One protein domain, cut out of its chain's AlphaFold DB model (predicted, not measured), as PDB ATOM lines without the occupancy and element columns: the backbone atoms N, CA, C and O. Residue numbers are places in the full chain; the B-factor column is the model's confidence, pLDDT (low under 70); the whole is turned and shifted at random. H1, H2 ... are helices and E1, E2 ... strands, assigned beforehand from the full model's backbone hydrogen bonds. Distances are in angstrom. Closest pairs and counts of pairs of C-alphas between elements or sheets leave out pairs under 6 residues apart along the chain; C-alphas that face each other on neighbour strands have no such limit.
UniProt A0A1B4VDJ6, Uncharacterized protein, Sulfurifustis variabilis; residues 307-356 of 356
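AT A GLANCE: This is residues 307 to 356 of the 356 residues of an uncharacterized protein of Sulfurifustis variabilis (UniProt A0A1B4VDJ6). With little regular structure, this is a small hairpin of two strands, E1 and E2, with one short helix, H1, over one face, and a tail, residues 345 to 356, trailing away. The printed part has 50 residues, in the order H1, E1, E2; the sheet is antiparallel and the class mixed, with 19 residues in named elements. It is loose, with a radius of gyration of the C-alphas of 13.4 A, and elongated, spanning 41 by 21 by 12 A.

HOW THE PARTS SIT: E1, residues 328 to 332, and E2, residues 339 to 344, form an antiparallel hairpin at 162 degrees. N 329 and O 343, 2.9 A apart, are within hydrogen-bond range. The closest C-alphas of H1, residues 314 to 321, and E1 are those of Phe 318 and Ile 329, 6.9 A apart; Phe 318 and Gln 343 are the closest for H1 and E2, their C-alphas 7.5 A apart. In H1 every O i to N i+4 pair is within hydrogen-bond range.

IN THESE COORDINATES: E1 measures 12.9 A, E2 13.1 A and H1 10.6 A from first to last C-alpha. H1 begins at C-alpha 314 (38.012, -33.747, 17.951), and E2 ends at C-alpha 344 (35.646, -35.941, 5.098).

THE WHOLE: The C-alphas farthest apart, of Gly 311 and Ala 356, are 44.0 A apart. The printed part has no cut, and both links are short. Residues 347 to 356 have pLDDT under 70.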
ATOM      1  N   TRP A 307      46.844 -30.987  14.486       94.50
ATOM      2  CA  TRP A 307      47.282 -31.737  15.666       94.50
ATOM      3  C   TRP A 307      46.387 -31.405  16.855       94.50
ATOM      4  O   TRP A 307      46.211 -30.235  17.192       94.50
ATOM      5  N   ALA A 308      45.844 -32.433  17.504       91.38
ATOM      6  CA  ALA A 308      45.049 -32.258  18.709       91.38
ATOM      7  C   ALA A 308      45.924 -31.717  19.850       91.38
ATOM      8  O   ALA A 308      46.992 -32.260  20.153       91.38
ATOM      9  N   GLY A 309      45.474 -30.634  20.484       83.44
ATOM     10  CA  GLY A 309      45.964 -30.218  21.796       83.44
ATOM     11  C   GLY A 309      45.378 -31.118  22.886       83.44
ATOM     12  O   GLY A 309      44.297 -31.680  22.707       83.44
ATOM     13  N   GLY A 310      46.076 -31.264  24.013       79.56
ATOM     14  CA  GLY A 310      45.532 -32.000  25.156       79.56
ATOM     15  C   GLY A 310      44.189 -31.405  25.598       79.56
ATOM     16  O   GLY A 310      44.093 -30.196  25.793       79.56
ATOM     17  N   GLY A 311      43.160 -32.245  25.724       81.19
ATOM     18  CA  GLY A 311      41.847 -31.856  26.255       81.19
ATOM     19  C   GLY A 311      40.887 -31.162  25.283       81.19
ATOM     20  O   GLY A 311      39.811 -30.755  25.713       81.19
ATOM     21  N   VAL A 312      41.223 -31.018  23.993       86.69
ATOM     22  CA  VAL A 312      40.279 -30.482  22.995       86.69
ATOM     23  C   VAL A 312      39.585 -31.620  22.258       86.69
ATOM     24  O   VAL A 312      40.228 -32.417  21.578       86.69
ATOM     25  N   GLU A 313      38.257 -31.649  22.341       91.19
ATOM     26  CA  GLU A 313      37.432 -32.625  21.630       91.19
ATOM     27  C   GLU A 313      37.636 -32.554  20.102       91.19
ATOM     28  O   GLU A 313      37.526 -31.461  19.524       91.19
ATOM     29  N   PRO A 314      37.847 -33.693  19.407       90.62
ATOM     30  CA  PRO A 314      38.012 -33.747  17.951       90.62
ATOM     31  C   PRO A 314      36.936 -32.980  17.173       90.62
ATOM     32  O   PRO A 314      37.245 -32.236  16.245       90.62
ATOM     33  N   ALA A 315      35.670 -33.090  17.594       91.44
ATOM     34  CA  ALA A 315      34.544 -32.406  16.957       91.44
ATOM     35  C   ALA A 315      34.687 -30.873  16.962       91.44
ATOM     36  O   ALA A 315      34.237 -30.199  16.033       91.44
ATOM     37  N   THR A 316      35.324 -30.308  17.991       93.06
ATOM     38  CA  THR A 316      35.595 -28.869  18.069       93.06
ATOM     39  C   THR A 316      36.653 -28.461  17.056       93.06
ATOM     40  O   THR A 316      36.436 -27.495  16.327       93.06
ATOM     41  N   LEU A 317      37.739 -29.230  16.935       93.25
ATOM     42  CA  LEU A 317      38.796 -28.976  15.953       93.25
ATOM     43  C   LEU A 317      38.272 -29.103  14.521       93.25
ATOM     44  O   LEU A 317      38.569 -28.256  13.681       93.25
ATOM     45  N   PHE A 318      37.438 -30.106  14.248       93.62
ATOM     46  CA  PHE A 318      36.813 -30.248  12.938       93.62
ATOM     47  C   PHE A 318      35.941 -29.044  12.589       93.62
ATOM     48  O   PHE A 318      36.104 -28.491  11.507       93.62
ATOM     49  N   ARG A 319      35.083 -28.568  13.503       91.94
ATOM     50  CA  ARG A 319      34.292 -27.344  13.273       91.94
ATOM     51  C   ARG A 319      35.167 -26.102  13.114       91.94
ATOM     52  O   ARG A 319      34.885 -25.265  12.262       91.94
ATOM     53  N   GLU A 320      36.213 -25.971  13.926       93.75
ATOM     54  CA  GLU A 320      37.106 -24.814  13.898       93.75
ATOM     55  C   GLU A 320      37.889 -24.728  12.589       93.75
ATOM     56  O   GLU A 320      38.065 -23.626  12.066       93.75
ATOM     57  N   TYR A 321      38.355 -25.860  12.059       94.94
ATOM     58  CA  TYR A 321      39.222 -25.931  10.882       94.94
ATOM     59  C   TYR A 321      38.501 -26.340   9.598       94.94
ATOM     60  O   TYR A 321      39.128 -26.377   8.539       94.94
ATOM     61  N   MET A 322      37.184 -26.547   9.656       93.75
ATOM     62  CA  MET A 322      36.365 -26.749   8.469       93.75
ATOM     63  C   MET A 322      36.475 -25.545   7.535       93.75
ATOM     64  O   MET A 322      36.272 -24.386   7.916       93.75
ATOM     65  N   LEU A 323      36.821 -25.842   6.289       94.44
ATOM     66  CA  LEU A 323      36.950 -24.874   5.218       94.44
ATOM     67  C   LEU A 323      36.436 -25.534   3.932       94.44
ATOM     68  O   LEU A 323      37.007 -26.547   3.520       94.44
ATOM     69  N   PRO A 324      35.367 -25.003   3.311       95.06
ATOM     70  CA  PRO A 324      34.854 -25.546   2.060       95.06
ATOM     71  C   PRO A 324      35.945 -25.607   0.986       95.06
ATOM     72  O   PRO A 324      36.775 -24.701   0.893       95.06
ATOM     73  N   GLY A 325      35.947 -26.677   0.190       94.50
ATOM     74  CA  GLY A 325      36.982 -26.965  -0.811       94.50
ATOM     75  C   GLY A 325      38.161 -27.802  -0.296       94.50
ATOM     76  O   GLY A 325      39.015 -28.199  -1.086       94.50
ATOM     77  N   LEU A 326      38.216 -28.107   1.005       96.56
ATOM     78  CA  LEU A 326      39.000 -29.241   1.494       96.56
ATOM     79  C   LEU A 326      38.256 -30.548   1.199       96.56
ATOM     80  O   LEU A 326      37.035 -30.584   1.290       96.56
ATOM     81  N   ALA A 327      38.991 -31.618   0.910       96.19
ATOM     82  CA  ALA A 327      38.449 -32.971   0.816       96.19
ATOM     83  C   ALA A 327      38.289 -33.608   2.204       96.19
ATOM     84  O   ALA A 327      37.319 -34.312   2.479       96.19
ATOM     85  N   ALA A 328      39.237 -33.353   3.110       96.69
ATOM     86  CA  ALA A 328      39.199 -33.891   4.463       96.69
ATOM     87  C   ALA A 328      40.063 -33.094   5.447       96.69
ATOM     88  O   ALA A 328      40.968 -32.350   5.059       96.69
ATOM     89  N   ILE A 329      39.807 -33.323   6.732       97.38
ATOM     90  CA  ILE A 329      40.665 -32.918   7.842       97.38
ATOM     91  C   ILE A 329      41.239 -34.187   8.468       97.38
ATOM     92  O   ILE A 329      40.497 -35.045   8.942       97.38
ATOM     93  N   ASP A 330      42.561 -34.291   8.466       96.56
ATOM     94  CA  ASP A 330      43.318 -35.345   9.121       96.56
ATOM     95  C   ASP A 330      43.763 -34.844  10.498       96.56
ATOM     96  O   ASP A 330      44.514 -33.869  10.614       96.56
ATOM     97  N   LEU A 331      43.263 -35.497  11.546       95.94
ATOM     98  CA  LEU A 331      43.573 -35.169  12.929       95.94
ATOM     99  C   LEU A 331      44.711 -36.056  13.430       95.94
ATOM    100  O   LEU A 331      44.625 -37.278  13.356       95.94
ATOM    101  N   TYR A 332      45.752 -35.452  13.985       94.12
ATOM    102  CA  TYR A 332      46.952 -36.122  14.479       94.12
ATOM    103  C   TYR A 332      47.045 -36.036  16.003       94.12
ATOM    104  O   TYR A 332      46.668 -35.028  16.605       94.12
ATOM    105  N   ALA A 333      47.604 -37.073  16.627       90.69
ATOM    106  CA  ALA A 333      47.955 -37.035  18.045       90.69
ATOM    107  C   ALA A 333      49.278 -36.281  18.254       90.69
ATOM    108  O   ALA A 333      50.170 -36.357  17.398       90.69
ATOM    109  N   PRO A 334      49.486 -35.651  19.421       85.44
ATOM    110  CA  PRO A 334      50.825 -35.283  19.867       85.44
ATOM    111  C   PRO A 334      51.750 -36.506  19.819       85.44
ATOM    112  O   PRO A 334      51.374 -37.592  20.255       85.44
ATOM    113  N   GLY A 335      52.950 -36.356  19.259       84.56
ATOM    114  CA  GLY A 335      53.909 -37.459  19.165       84.56
ATOM    115  C   GLY A 335      53.594 -38.534  18.116       84.56
ATOM    116  O   GLY A 335      54.427 -39.417  17.920       84.56
ATOM    117  N   ASN A 336      52.471 -38.451  17.387       85.75
ATOM    118  CA  ASN A 336      52.126 -39.410  16.335       85.75
ATOM    119  C   ASN A 336      52.305 -38.802  14.925       85.75
ATOM    120  O   ASN A 336      51.693 -37.777  14.613       85.75
ATOM    121  N   PRO A 337      53.133 -39.409  14.049       82.00
ATOM    122  CA  PRO A 337      53.290 -38.962  12.663       82.00
ATOM    123  C   PRO A 337      52.129 -39.369  11.740       82.00
ATOM    124  O   PRO A 337      52.092 -38.935  10.587       82.00
ATOM    125  N   LEU A 338      51.214 -40.222  12.210       86.81
ATOM    126  CA  LEU A 338      50.053 -40.708  11.472       86.81
ATOM    127  C   LEU A 338      48.761 -40.072  12.003       86.81
ATOM    128  O   LEU A 338      48.671 -39.771  13.198       86.81
ATOM    129  N   PRO A 339      47.758 -39.866  11.131       88.00
ATOM    130  CA  PRO A 339      46.472 -39.356  11.572       88.00
ATOM    131  C   PRO A 339      45.777 -40.389  12.465       88.00
ATOM    132  O   PRO A 339      45.737 -41.574  12.143       88.00
ATOM    133  N   LEU A 340      45.225 -39.921  13.582       89.81
ATOM    134  CA  LEU A 340      44.334 -40.682  14.457       89.81
ATOM    135  C   LEU A 340      42.993 -40.948  13.783       89.81
ATOM    136  O   LEU A 340      42.428 -42.028  13.904       89.81
ATOM    137  N   THR A 341      42.463 -39.928  13.115       92.75
ATOM    138  CA  THR A 341      41.174 -39.984  12.440       92.75
ATOM    139  C   THR A 341      41.138 -38.968  11.309       92.75
ATOM    140  O   THR A 341      41.887 -37.985  11.298       92.75
ATOM    141  N   THR A 342      40.253 -39.212  10.357       93.12
ATOM    142  CA  THR A 342      40.032 -38.372   9.191       93.12
ATOM    143  C   THR A 342      38.542 -38.095   9.097       93.12
ATOM    144  O   THR A 342      37.748 -39.030   9.026       93.12
ATOM    145  N   GLN A 343      38.162 -36.822   9.024       94.12
ATOM    146  CA  GLN A 343      36.794 -36.437   8.694       94.12
ATOM    147  C   GLN A 343      36.754 -35.882   7.273       94.12
ATOM    148  O   GLN A 343      37.423 -34.892   6.971       94.12
ATOM    149  N   ALA A 344      35.957 -36.507   6.404       93.50
ATOM    150  CA  ALA A 344      35.646 -35.941   5.098       93.50
ATOM    151  C   ALA A 344      34.917 -34.603   5.281       93.50
ATOM    152  O   ALA A 344      34.016 -34.474   6.114       93.50
ATOM    153  N   VAL A 345      35.315 -33.601   4.509       88.00
ATOM    154  CA  VAL A 345      34.590 -32.334   4.446       88.00
ATOM    155  C   VAL A 345      33.565 -32.505   3.339       88.00
ATOM    156  O   VAL A 345      33.934 -32.794   2.204       88.00
ATOM    157  N   ALA A 346      32.280 -32.398   3.679       78.81
ATOM    158  CA  ALA A 346      31.214 -32.539   2.696       78.81
ATOM    159  C   ALA A 346      31.469 -31.570   1.532       78.81
ATOM    160  O   ALA A 346      31.604 -30.360   1.740       78.81
ATOM    161  N   GLY A 347      31.598 -32.123   0.325       60.50
ATOM    162  CA  GLY A 347      31.748 -31.333  -0.885       60.50
ATOM    163  C   GLY A 347      30.486 -30.514  -1.118       60.50
ATOM    164  O   GLY A 347      29.375 -31.027  -0.999       60.50
ATOM    165  N   ASP A 348      30.657 -29.242  -1.457       54.38
ATOM    166  CA  ASP A 348      29.593 -28.488  -2.110       54.38
ATOM    167  C   ASP A 348      29.477 -29.077  -3.534       54.38
ATOM    168  O   ASP A 348      30.507 -29.124  -4.218       54.38
ATOM    169  N   PRO A 349      28.313 -29.568  -4.002       41.91
ATOM    170  CA  PRO A 349      28.171 -30.327  -5.258       41.91
ATOM    171  C   PRO A 349      28.568 -29.588  -6.560       41.91
ATOM    172  O   PRO A 349      28.324 -30.088  -7.654       41.91
ATOM    173  N   GLY A 350      29.193 -28.410  -6.479       41.38
ATOM    174  CA  GLY A 350      29.538 -27.546  -7.611       41.38
ATOM    175  C   GLY A 350      31.027 -27.420  -7.964       41.38
ATOM    176  O   GLY A 350      31.373 -26.542  -8.756       41.38
ATOM    177  N   THR A 351      31.952 -28.201  -7.392       42.09
ATOM    178  CA  THR A 351      33.364 -28.170  -7.830       42.09
ATOM    179  C   THR A 351      33.544 -28.901  -9.160       42.09
ATOM    180  O   THR A 351      33.690 -30.120  -9.186       42.09
ATOM    181  N   ARG A 352      33.569 -28.150 -10.269       38.69
ATOM    182  CA  ARG A 352      34.173 -28.614 -11.524       38.69
ATOM    183  C   ARG A 352      35.685 -28.708 -11.315       38.69
ATOM    184  O   ARG A 352      36.335 -27.694 -11.079       38.69
ATOM    185  N   THR A 353      36.231 -29.914 -11.375       34.38
ATOM    186  CA  THR A 353      37.653 -30.137 -11.641       34.38
ATOM    187  C   THR A 353      37.894 -29.812 -13.110       34.38
ATOM    188  O   THR A 353      37.545 -30.606 -13.980       34.38
ATOM    189  N   GLU A 354      38.416 -28.624 -13.401       34.22
ATOM    190  CA  GLU A 354      39.047 -28.373 -14.695       34.22
ATOM    191  C   GLU A 354      40.494 -28.863 -14.604       34.22
ATOM    192  O   GLU A 354      41.334 -28.253 -13.940       34.22
ATOM    193  N   ASP A 355      40.747 -30.012 -15.228       32.56
ATOM    194  CA  ASP A 355      42.083 -30.416 -15.648       32.56
ATOM    195  C   ASP A 355      42.563 -29.431 -16.727       32.56
ATOM    196  O   ASP A 355      41.907 -29.269 -17.760       32.56
ATOM    197  N   ALA A 356      43.703 -28.781 -16.488       32.25
ATOM    198  CA  ALA A 356      44.479 -28.058 -17.496       32.25
ATOM    199  C   ALA A 356      45.981 -28.211 -17.228       32.25
ATOM    200  O   ALA A 356      46.416 -27.915 -16.086       32.25
TER     201      ALA A 356